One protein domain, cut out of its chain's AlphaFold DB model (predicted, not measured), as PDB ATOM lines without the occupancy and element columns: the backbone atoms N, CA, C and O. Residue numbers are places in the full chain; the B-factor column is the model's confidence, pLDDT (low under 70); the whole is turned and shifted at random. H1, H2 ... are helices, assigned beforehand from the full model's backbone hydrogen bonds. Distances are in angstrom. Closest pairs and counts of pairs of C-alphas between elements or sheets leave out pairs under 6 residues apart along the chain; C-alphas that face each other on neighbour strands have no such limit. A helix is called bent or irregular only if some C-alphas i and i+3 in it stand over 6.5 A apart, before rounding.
ATOM      1  N   GLY A  94     259.068 184.846 203.055       80.12
ATOM      2  CA  GLY A  94     257.916 183.988 202.777       80.12
ATOM      3  C   GLY A  94     256.685 184.746 202.276       80.12
ATOM      4  O   GLY A  94     255.590 184.185 202.242       80.12
ATOM      5  N   ILE A  95     256.847 186.010 201.873       78.12
ATOM      6  CA  ILE A  95     255.747 186.868 201.427       78.12
ATOM      7  C   ILE A  95     254.995 186.257 200.241       78.12
ATOM      8  O   ILE A  95     253.767 186.301 200.208       78.12
ATOM      9  N   ASP A  96     255.703 185.606 199.317       79.44
ATOM     10  CA  ASP A  96     255.084 184.952 198.163       79.44
ATOM     11  C   ASP A  96     254.220 183.757 198.581       79.44
ATOM     12  O   ASP A  96     253.128 183.570 198.045       79.44
ATOM     13  N   ALA A  97     254.641 183.002 199.601       78.38
ATOM     14  CA  ALA A  97     253.830 181.930 200.169       78.38
ATOM     15  C   ALA A  97     252.597 182.489 200.900       78.38
ATOM     16  O   ALA A  97     251.497 181.971 200.724       78.38
ATOM     17  N   VAL A  98     252.742 183.569 201.675       75.44
ATOM     18  CA  VAL A  98     251.611 184.216 202.365       75.44
ATOM     19  C   VAL A  98     250.584 184.743 201.365       75.44
ATOM     20  O   VAL A  98     249.389 184.532 201.556       75.44
ATOM     21  N   VAL A  99     251.028 185.382 200.282       76.94
ATOM     22  CA  VAL A  99     250.132 185.885 199.233       76.94
ATOM     23  C   VAL A  99     249.433 184.723 198.523       76.94
ATOM     24  O   VAL A  99     248.209 184.756 198.383       76.94
ATOM     25  N   LEU A 100     250.172 183.676 198.143       73.12
ATOM     26  CA  LEU A 100     249.635 182.521 197.419       73.12
ATOM     27  C   LEU A 100     248.641 181.701 198.255       73.12
ATOM     28  O   LEU A 100     247.606 181.272 197.749       73.12
ATOM     29  N   TYR A 101     248.932 181.504 199.543       73.56
ATOM     30  CA  TYR A 101     248.089 180.728 200.454       73.56
ATOM     31  C   TYR A 101     247.123 181.585 201.275       73.56
ATOM     32  O   TYR A 101     246.396 181.033 202.101       73.56
ATOM     33  N   SER A 102     247.058 182.898 201.039       69.56
ATOM     34  CA  SER A 102     246.177 183.825 201.764       69.56
ATOM     35  C   SER A 102     244.723 183.339 201.786       69.56
ATOM     36  O   SER A 102     244.138 183.172 202.853       69.56
ATOM     37  N   SER A 103     244.166 182.983 200.627       65.06
ATOM     38  CA  SER A 103     242.810 182.433 200.487       65.06
ATOM     39  C   SER A 103     242.597 181.118 201.250       65.06
ATOM     40  O   SER A 103     241.515 180.871 201.781       65.06
ATOM     41  N   THR A 104     243.635 180.285 201.357       65.25
ATOM     42  CA  THR A 104     243.597 179.010 202.091       65.25
ATOM     43  C   THR A 104     243.693 179.231 203.601       65.25
ATOM     44  O   THR A 104     243.011 178.546 204.361       65.25
ATOM     45  N   ILE A 105     244.496 180.203 204.046       68.19
ATOM     46  CA  ILE A 105     244.596 180.627 205.451       68.19
ATOM     47  C   ILE A 105     243.257 181.215 205.905       68.19
ATOM     48  O   ILE A 105     242.719 180.792 206.927       68.19
ATOM     49  N   PHE A 106     242.669 182.110 205.111       67.69
ATOM     50  CA  PHE A 106     241.352 182.680 205.397       67.69
ATOM     51  C   PHE A 106     240.231 181.631 205.323       67.69
ATOM     52  O   PHE A 106     239.314 181.649 206.143       67.69
ATOM     53  N   GLY A 107     240.350 180.648 204.425       63.12
ATOM     54  CA  GLY A 107     239.457 179.491 204.387       63.12
ATOM     55  C   GLY A 107     239.528 178.632 205.655       63.12
ATOM     56  O   GLY A 107     238.495 178.264 206.217       63.12
ATOM     57  N   LYS A 108     240.738 178.365 206.163       62.56
ATOM     58  CA  LYS A 108     240.959 177.657 207.438       62.56
ATOM     59  C   LYS A 108     240.520 178.472 208.661       62.56
ATOM     60  O   LYS A 108     240.161 177.874 209.669       62.56
ATOM     61  N   ALA A 109     240.501 179.800 208.562       61.59
ATOM     62  CA  ALA A 109     240.004 180.705 209.600       61.59
ATOM     63  C   ALA A 109     238.462 180.789 209.672       61.59
ATOM     64  O   ALA A 109     237.940 181.449 210.567       61.59
ATOM     65  N   GLY A 110     237.728 180.107 208.776       59.97
ATOM     66  CA  GLY A 110     236.267 179.954 208.859       59.97
ATOM     67  C   GLY A 110     235.482 180.391 207.619       59.97
ATOM     68  O   GLY A 110     234.264 180.216 207.584       59.97
ATOM     69  N   ILE A 111     236.148 180.912 206.585       60.12
ATOM     70  CA  ILE A 111     235.498 181.397 205.361       60.12
ATOM     71  C   ILE A 111     235.261 180.232 204.380       60.12
ATOM     72  O   ILE A 111     236.170 179.772 203.690       60.12
ATOM     73  N   LYS A 112     234.024 179.719 204.320       59.34
ATOM     74  CA  LYS A 112     233.672 178.529 203.514       59.34
ATOM     75  C   LYS A 112     233.192 178.828 202.085       59.34
ATOM     76  O   LYS A 112     233.165 177.904 201.278       59.34
ATOM     77  N   SER A 113     232.849 180.074 201.759       63.34
ATOM     78  CA  SER A 113     232.334 180.459 200.436       63.34
ATOM     79  C   SER A 113     233.465 180.753 199.442       63.34
ATOM     80  O   SER A 113     234.384 181.511 199.749       63.34
ATOM     81  N   ASP A 114     233.403 180.198 198.227       65.69
ATOM     82  CA  ASP A 114     234.405 180.473 197.178       65.69
ATOM     83  C   ASP A 114     234.417 181.945 196.739       65.69
ATOM     84  O   ASP A 114     235.473 182.481 196.405       65.69
ATOM     85  N   HIS A 115     233.272 182.631 196.835       68.31
ATOM     86  CA  HIS A 115     233.177 184.075 196.603       68.31
ATOM     87  C   HIS A 115     234.034 184.880 197.597       68.31
ATOM     88  O   HIS A 115     234.727 185.819 197.211       68.31
ATOM     89  N   ASP A 116     234.062 184.464 198.863       66.38
ATOM     90  CA  ASP A 116     234.794 185.160 199.921       66.38
ATOM     91  C   ASP A 116     236.309 184.903 199.838       66.38
ATOM     92  O   ASP A 116     237.111 185.780 200.155       66.38
ATOM     93  N   LYS A 117     236.732 183.725 199.351       66.25
ATOM     94  CA  LYS A 117     238.152 183.429 199.072       66.25
ATOM     95  C   LYS A 117     238.698 184.285 197.927       66.25
ATOM     96  O   LYS A 117     239.836 184.764 197.997       66.25
ATOM     97  N   LEU A 118     237.892 184.483 196.881       72.81
ATOM     98  CA  LEU A 118     238.224 185.388 195.781       72.81
ATOM     99  C   LEU A 118     238.302 186.832 196.280       72.81
ATOM    100  O   LEU A 118     239.297 187.508 196.017       72.81
ATOM    101  N   LEU A 119     237.323 187.271 197.077       75.31
ATOM    102  CA  LEU A 119     237.320 188.607 197.675       75.31
ATOM    103  C   LEU A 119     238.548 188.841 198.568       75.31
ATOM    104  O   LEU A 119     239.183 189.889 198.470       75.31
ATOM    105  N   ALA A 120     238.940 187.855 199.379       71.50
ATOM    106  CA  ALA A 120     240.135 187.938 200.215       71.50
ATOM    107  C   ALA A 120     241.427 188.044 199.385       71.50
ATOM    108  O   ALA A 120     242.312 188.831 199.717       71.50
ATOM    109  N   THR A 121     241.525 187.310 198.273       75.12
ATOM    110  CA  THR A 121     242.680 187.393 197.358       75.12
ATOM    111  C   THR A 121     242.773 188.776 196.708       75.12
ATOM    112  O   THR A 121     243.850 189.375 196.663       75.12
ATOM    113  N   VAL A 122     241.636 189.319 196.257       81.31
ATOM    114  CA  VAL A 122     241.552 190.682 195.707       81.31
ATOM    115  C   VAL A 122     241.925 191.718 196.769       81.31
ATOM    116  O   VAL A 122     242.695 192.629 196.475       81.31
ATOM    117  N   ALA A 123     241.460 191.556 198.010       81.38
ATOM    118  CA  ALA A 123     241.807 192.444 199.117       81.38
ATOM    119  C   ALA A 123     243.314 192.431 199.418       81.38
ATOM    120  O   ALA A 123     243.912 193.494 199.573       81.38
ATOM    121  N   VAL A 124     243.959 191.259 199.429       81.88
ATOM    122  CA  VAL A 124     245.420 191.146 199.597       81.88
ATOM    123  C   VAL A 124     246.161 191.855 198.461       81.88
ATOM    124  O   VAL A 124     247.090 192.621 198.719       81.88
ATOM    125  N   GLY A 125     245.735 191.650 197.211       84.12
ATOM    126  CA  GLY A 125     246.308 192.343 196.053       84.12
ATOM    127  C   GLY A 125     246.133 193.862 196.124       84.12
ATOM    128  O   GLY A 125     247.068 194.614 195.841       84.12
ATOM    129  N   PHE A 126     244.965 194.321 196.564       88.06
ATOM    130  CA  PHE A 126     244.658 195.737 196.735       88.06
ATOM    131  C   PHE A 126     245.521 196.382 197.823       88.06
ATOM    132  O   PHE A 126     246.179 197.391 197.566       88.06
ATOM    133  N   VAL A 127     245.604 195.760 199.004       86.56
ATOM    134  CA  VAL A 127     246.474 196.220 200.097       86.56
ATOM    135  C   VAL A 127     247.930 196.258 199.630       86.56
ATOM    136  O   VAL A 127     248.587 197.286 199.784       86.56
ATOM    137  N   LYS A 128     248.421 195.199 198.970       87.12
ATOM    138  CA  LYS A 128     249.781 195.160 198.404       87.12
ATOM    139  C   LYS A 128     250.032 196.329 197.449       87.12
ATOM    140  O   LYS A 128     251.075 196.969 197.529       87.12
ATOM    141  N   THR A 129     249.072 196.630 196.577       89.38
ATOM    142  CA  THR A 129     249.182 197.723 195.600       89.38
ATOM    143  C   THR A 129     249.240 199.088 196.279       89.38
ATOM    144  O   THR A 129     250.089 199.900 195.919       89.38
ATOM    145  N   ILE A 130     248.408 199.328 197.300       93.12
ATOM    146  CA  ILE A 130     248.464 200.566 198.092       93.12
ATOM    147  C   ILE A 130     249.833 200.713 198.755       93.12
ATOM    148  O   ILE A 130     250.438 201.777 198.665       93.12
ATOM    149  N   PHE A 131     250.345 199.653 199.384       87.50
ATOM    150  CA  PHE A 131     251.654 199.701 200.034       87.50
ATOM    151  C   PHE A 131     252.789 199.963 199.042       87.50
ATOM    152  O   PHE A 131     253.669 200.768 199.343       87.50
ATOM    153  N   ILE A 132     252.757 199.348 197.854       89.94
ATOM    154  CA  ILE A 132     253.725 199.636 196.785       89.94
ATOM    155  C   ILE A 132     253.632 201.107 196.377       89.94
ATOM    156  O   ILE A 132     254.657 201.776 196.331       89.94
ATOM    157  N   LEU A 133     252.426 201.628 196.145       90.31
ATOM    158  CA  LEU A 133     252.221 203.021 195.753       90.31
ATOM    159  C   LEU A 133     252.778 203.988 196.813       90.31
ATOM    160  O   LEU A 133     253.530 204.903 196.482       90.31
ATOM    161  N   VAL A 134     252.454 203.759 198.089       87.94
ATOM    162  CA  VAL A 134     252.968 204.551 199.218       87.94
ATOM    163  C   VAL A 134     254.492 204.479 199.283       87.94
ATOM    164  O   VAL A 134     255.140 205.516 199.425       87.94
ATOM    165  N   ALA A 135     255.073 203.286 199.133       83.38
ATOM    166  CA  ALA A 135     256.519 203.100 199.125       83.38
ATOM    167  C   ALA A 135     257.185 203.829 197.948       83.38
ATOM    168  O   ALA A 135     258.195 204.494 198.158       83.38
ATOM    169  N   THR A 136     256.610 203.768 196.742       85.19
ATOM    170  CA  THR A 136     257.099 204.497 195.562       85.19
ATOM    171  C   THR A 136     257.073 206.007 195.795       85.19
ATOM    172  O   THR A 136     258.100 206.660 195.633       85.19
ATOM    173  N   PHE A 137     255.959 206.564 196.282       82.50
ATOM    174  CA  PHE A 137     255.880 207.998 196.587       82.50
ATOM    175  C   PHE A 137     256.847 208.426 197.700       82.50
ATOM    176  O   PHE A 137     257.411 209.520 197.640       82.50
ATOM    177  N   MET A 138     257.068 207.584 198.715       77.00
ATOM    178  CA  MET A 138     258.090 207.841 199.736       77.00
ATOM    179  C   MET A 138     259.502 207.808 199.144       77.00
ATOM    180  O   MET A 138     260.289 208.710 199.421       77.00
ATOM    181  N   LEU A 139     259.823 206.816 198.312       77.31
ATOM    182  CA  LEU A 139     261.126 206.701 197.650       77.31
ATOM    183  C   LEU A 139     261.433 207.933 196.790       77.31
ATOM    184  O   LEU A 139     262.537 208.478 196.872       77.31
ATOM    185  N   ASP A 140     260.446 208.405 196.031       70.38
ATOM    186  CA  ASP A 140     260.595 209.564 195.151       70.38
ATOM    187  C   ASP A 140     260.739 210.874 195.946       70.38
ATOM    188  O   ASP A 140     261.516 211.748 195.562       70.38
ATOM    189  N   LYS A 141     260.055 211.001 197.094       64.75
ATOM    190  CA  LYS A 141     260.095 212.212 197.936       64.75
ATOM    191  C   LYS A 141     261.366 212.335 198.780       64.75
ATOM    192  O   LYS A 141     261.835 213.448 199.006       64.75
ATOM    193  N   PHE A 142     261.910 211.222 199.274       58.31
ATOM    194  CA  PHE A 142     263.136 211.232 200.080       58.31
ATOM    195  C   PHE A 142     264.408 211.161 199.217       58.31
ATOM    196  O   PHE A 142     265.472 211.567 199.673       58.31
ATOM    197  N   GLY A 143     264.314 210.732 197.954       56.97
ATOM    198  CA  GLY A 143     265.450 210.618 197.041       56.97
ATOM    199  C   GLY A 143     266.292 209.354 197.277       56.97
ATOM    200  O   GLY A 143     266.341 208.788 198.368       56.97
ATOM    201  N   ARG A 144     267.007 208.903 196.234       53.75
ATOM    202  CA  ARG A 144     267.800 207.650 196.239       53.75
ATOM    203  C   ARG A 144     268.999 207.652 197.206       53.75
ATOM    204  O   ARG A 144     269.445 206.588 197.622       53.75
ATOM    205  N   ARG A 145     269.542 208.826 197.551       51.16
ATOM    206  CA  ARG A 145     270.759 208.975 198.378       51.16
ATOM    207  C   ARG A 145     270.558 208.727 199.884       51.16
ATOM    208  O   ARG A 145     271.367 207.986 200.437       51.16
ATOM    209  N   PRO A 146     269.542 209.282 200.572       54.19
ATOM    210  CA  PRO A 146     269.368 209.021 202.001       54.19
ATOM    211  C   PRO A 146     268.984 207.572 202.313       54.19
ATOM    212  O   PRO A 146     269.422 207.078 203.342       54.19
ATOM    213  N   LEU A 147     268.274 206.857 201.426       50.19
ATOM    214  CA  LEU A 147     267.981 205.428 201.628       50.19
ATOM    215  C   LEU A 147     269.235 204.539 201.607       50.19
ATOM    216  O   LEU A 147     269.341 203.611 202.403       50.19
ATOM    217  N   LEU A 148     270.202 204.820 200.724       51.16
ATOM    218  CA  LEU A 148     271.479 204.094 200.705       51.16
ATOM    219  C   LEU A 148     272.319 204.392 201.957       51.16
ATOM    220  O   LEU A 148     272.968 203.496 202.487       51.16
ATOM    221  N   LEU A 149     272.273 205.633 202.455       51.38
ATOM    222  CA  LEU A 149     273.007 206.050 203.653       51.38
ATOM    223  C   LEU A 149     272.387 205.515 204.953       51.38
ATOM    224  O   LEU A 149     273.131 205.144 205.855       51.38
ATOM    225  N   THR A 150     271.058 205.410 205.058       55.00
ATOM    226  CA  THR A 150     270.410 204.811 206.239       55.00
ATOM    227  C   THR A 150     270.555 203.292 206.291       55.00
ATOM    228  O   THR A 150     270.578 202.733 207.381       55.00
ATOM    229  N   SER A 151     270.724 202.626 205.143       50.03
ATOM    230  CA  SER A 151     270.954 201.173 205.067       50.03
ATOM    231  C   SER A 151     272.344 200.743 205.563       50.03
ATOM    232  O   SER A 151     272.516 199.599 205.955       50.03
TER     233      SER A 151
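AT A GLANCE: This is residues 94 to 151 of the 154 residues of the protein "polyol transporter 5-like" of Nicotiana tabacum (UniProt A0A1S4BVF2). One long, single helix, H2, makes the length of the model; the shorter H1 folds back beside its first part as a loose helical hairpin, and the short H3 turns off at its far end, so that H1 and H3 lie on the same side of H2 with a gap between them. The printed part has 58 residues with three named helices, in the order H1, H2, H3, and no named strand; the class is all helix. The whole is extended, with a radius of gyration of the C-alphas of 16.2 A and spans of 48 by 19 by 13 A.

HOW THE PARTS SIT: H1, residues 95 to 108, and H2, residues 114 to 142, form a helical hairpin. They touch, and the closest C-alphas are those of Ser 103 and Lys 117, 5.0 A apart. They run opposite ways at a shallow tilt of 32 degrees, only just short of steep. H2 touches H1 with residues 117 to 124 alone. H3, residues 144 to 151, and H2 meet only through their link, the one residue Gly 143. H1 and H3 are apart. In H2 every O i to N i+4 pair is within hydrogen-bond range; in H1 8 of 10 are, and in H3 3 of 4.

IN THESE COORDINATES: H1 begins at C-alpha 95, (255.747, 186.868, 201.427), and measures 18.4 A from first to last C-alpha. It is irregular: C-alphas 100 and 103 are 7.5 A apart. H2 measures 42.2 A, from C-alpha 114 at (234.405, 180.473, 197.178) to C-alpha 142. H3, 11.4 A long, ends at C-alpha 151, (270.954, 201.173, 205.067).

THE WHOLE: The two C-alphas farthest apart, those of Lys 112 and Arg 145, are 48.3 A apart. Residues 129 to 138 and 140 to 146 stand free. The printed part has no cut, and both links are tight. The mean pLDDT of the printed part is 71.4, and residues 102 to 117 and 141 to 151 are under 70.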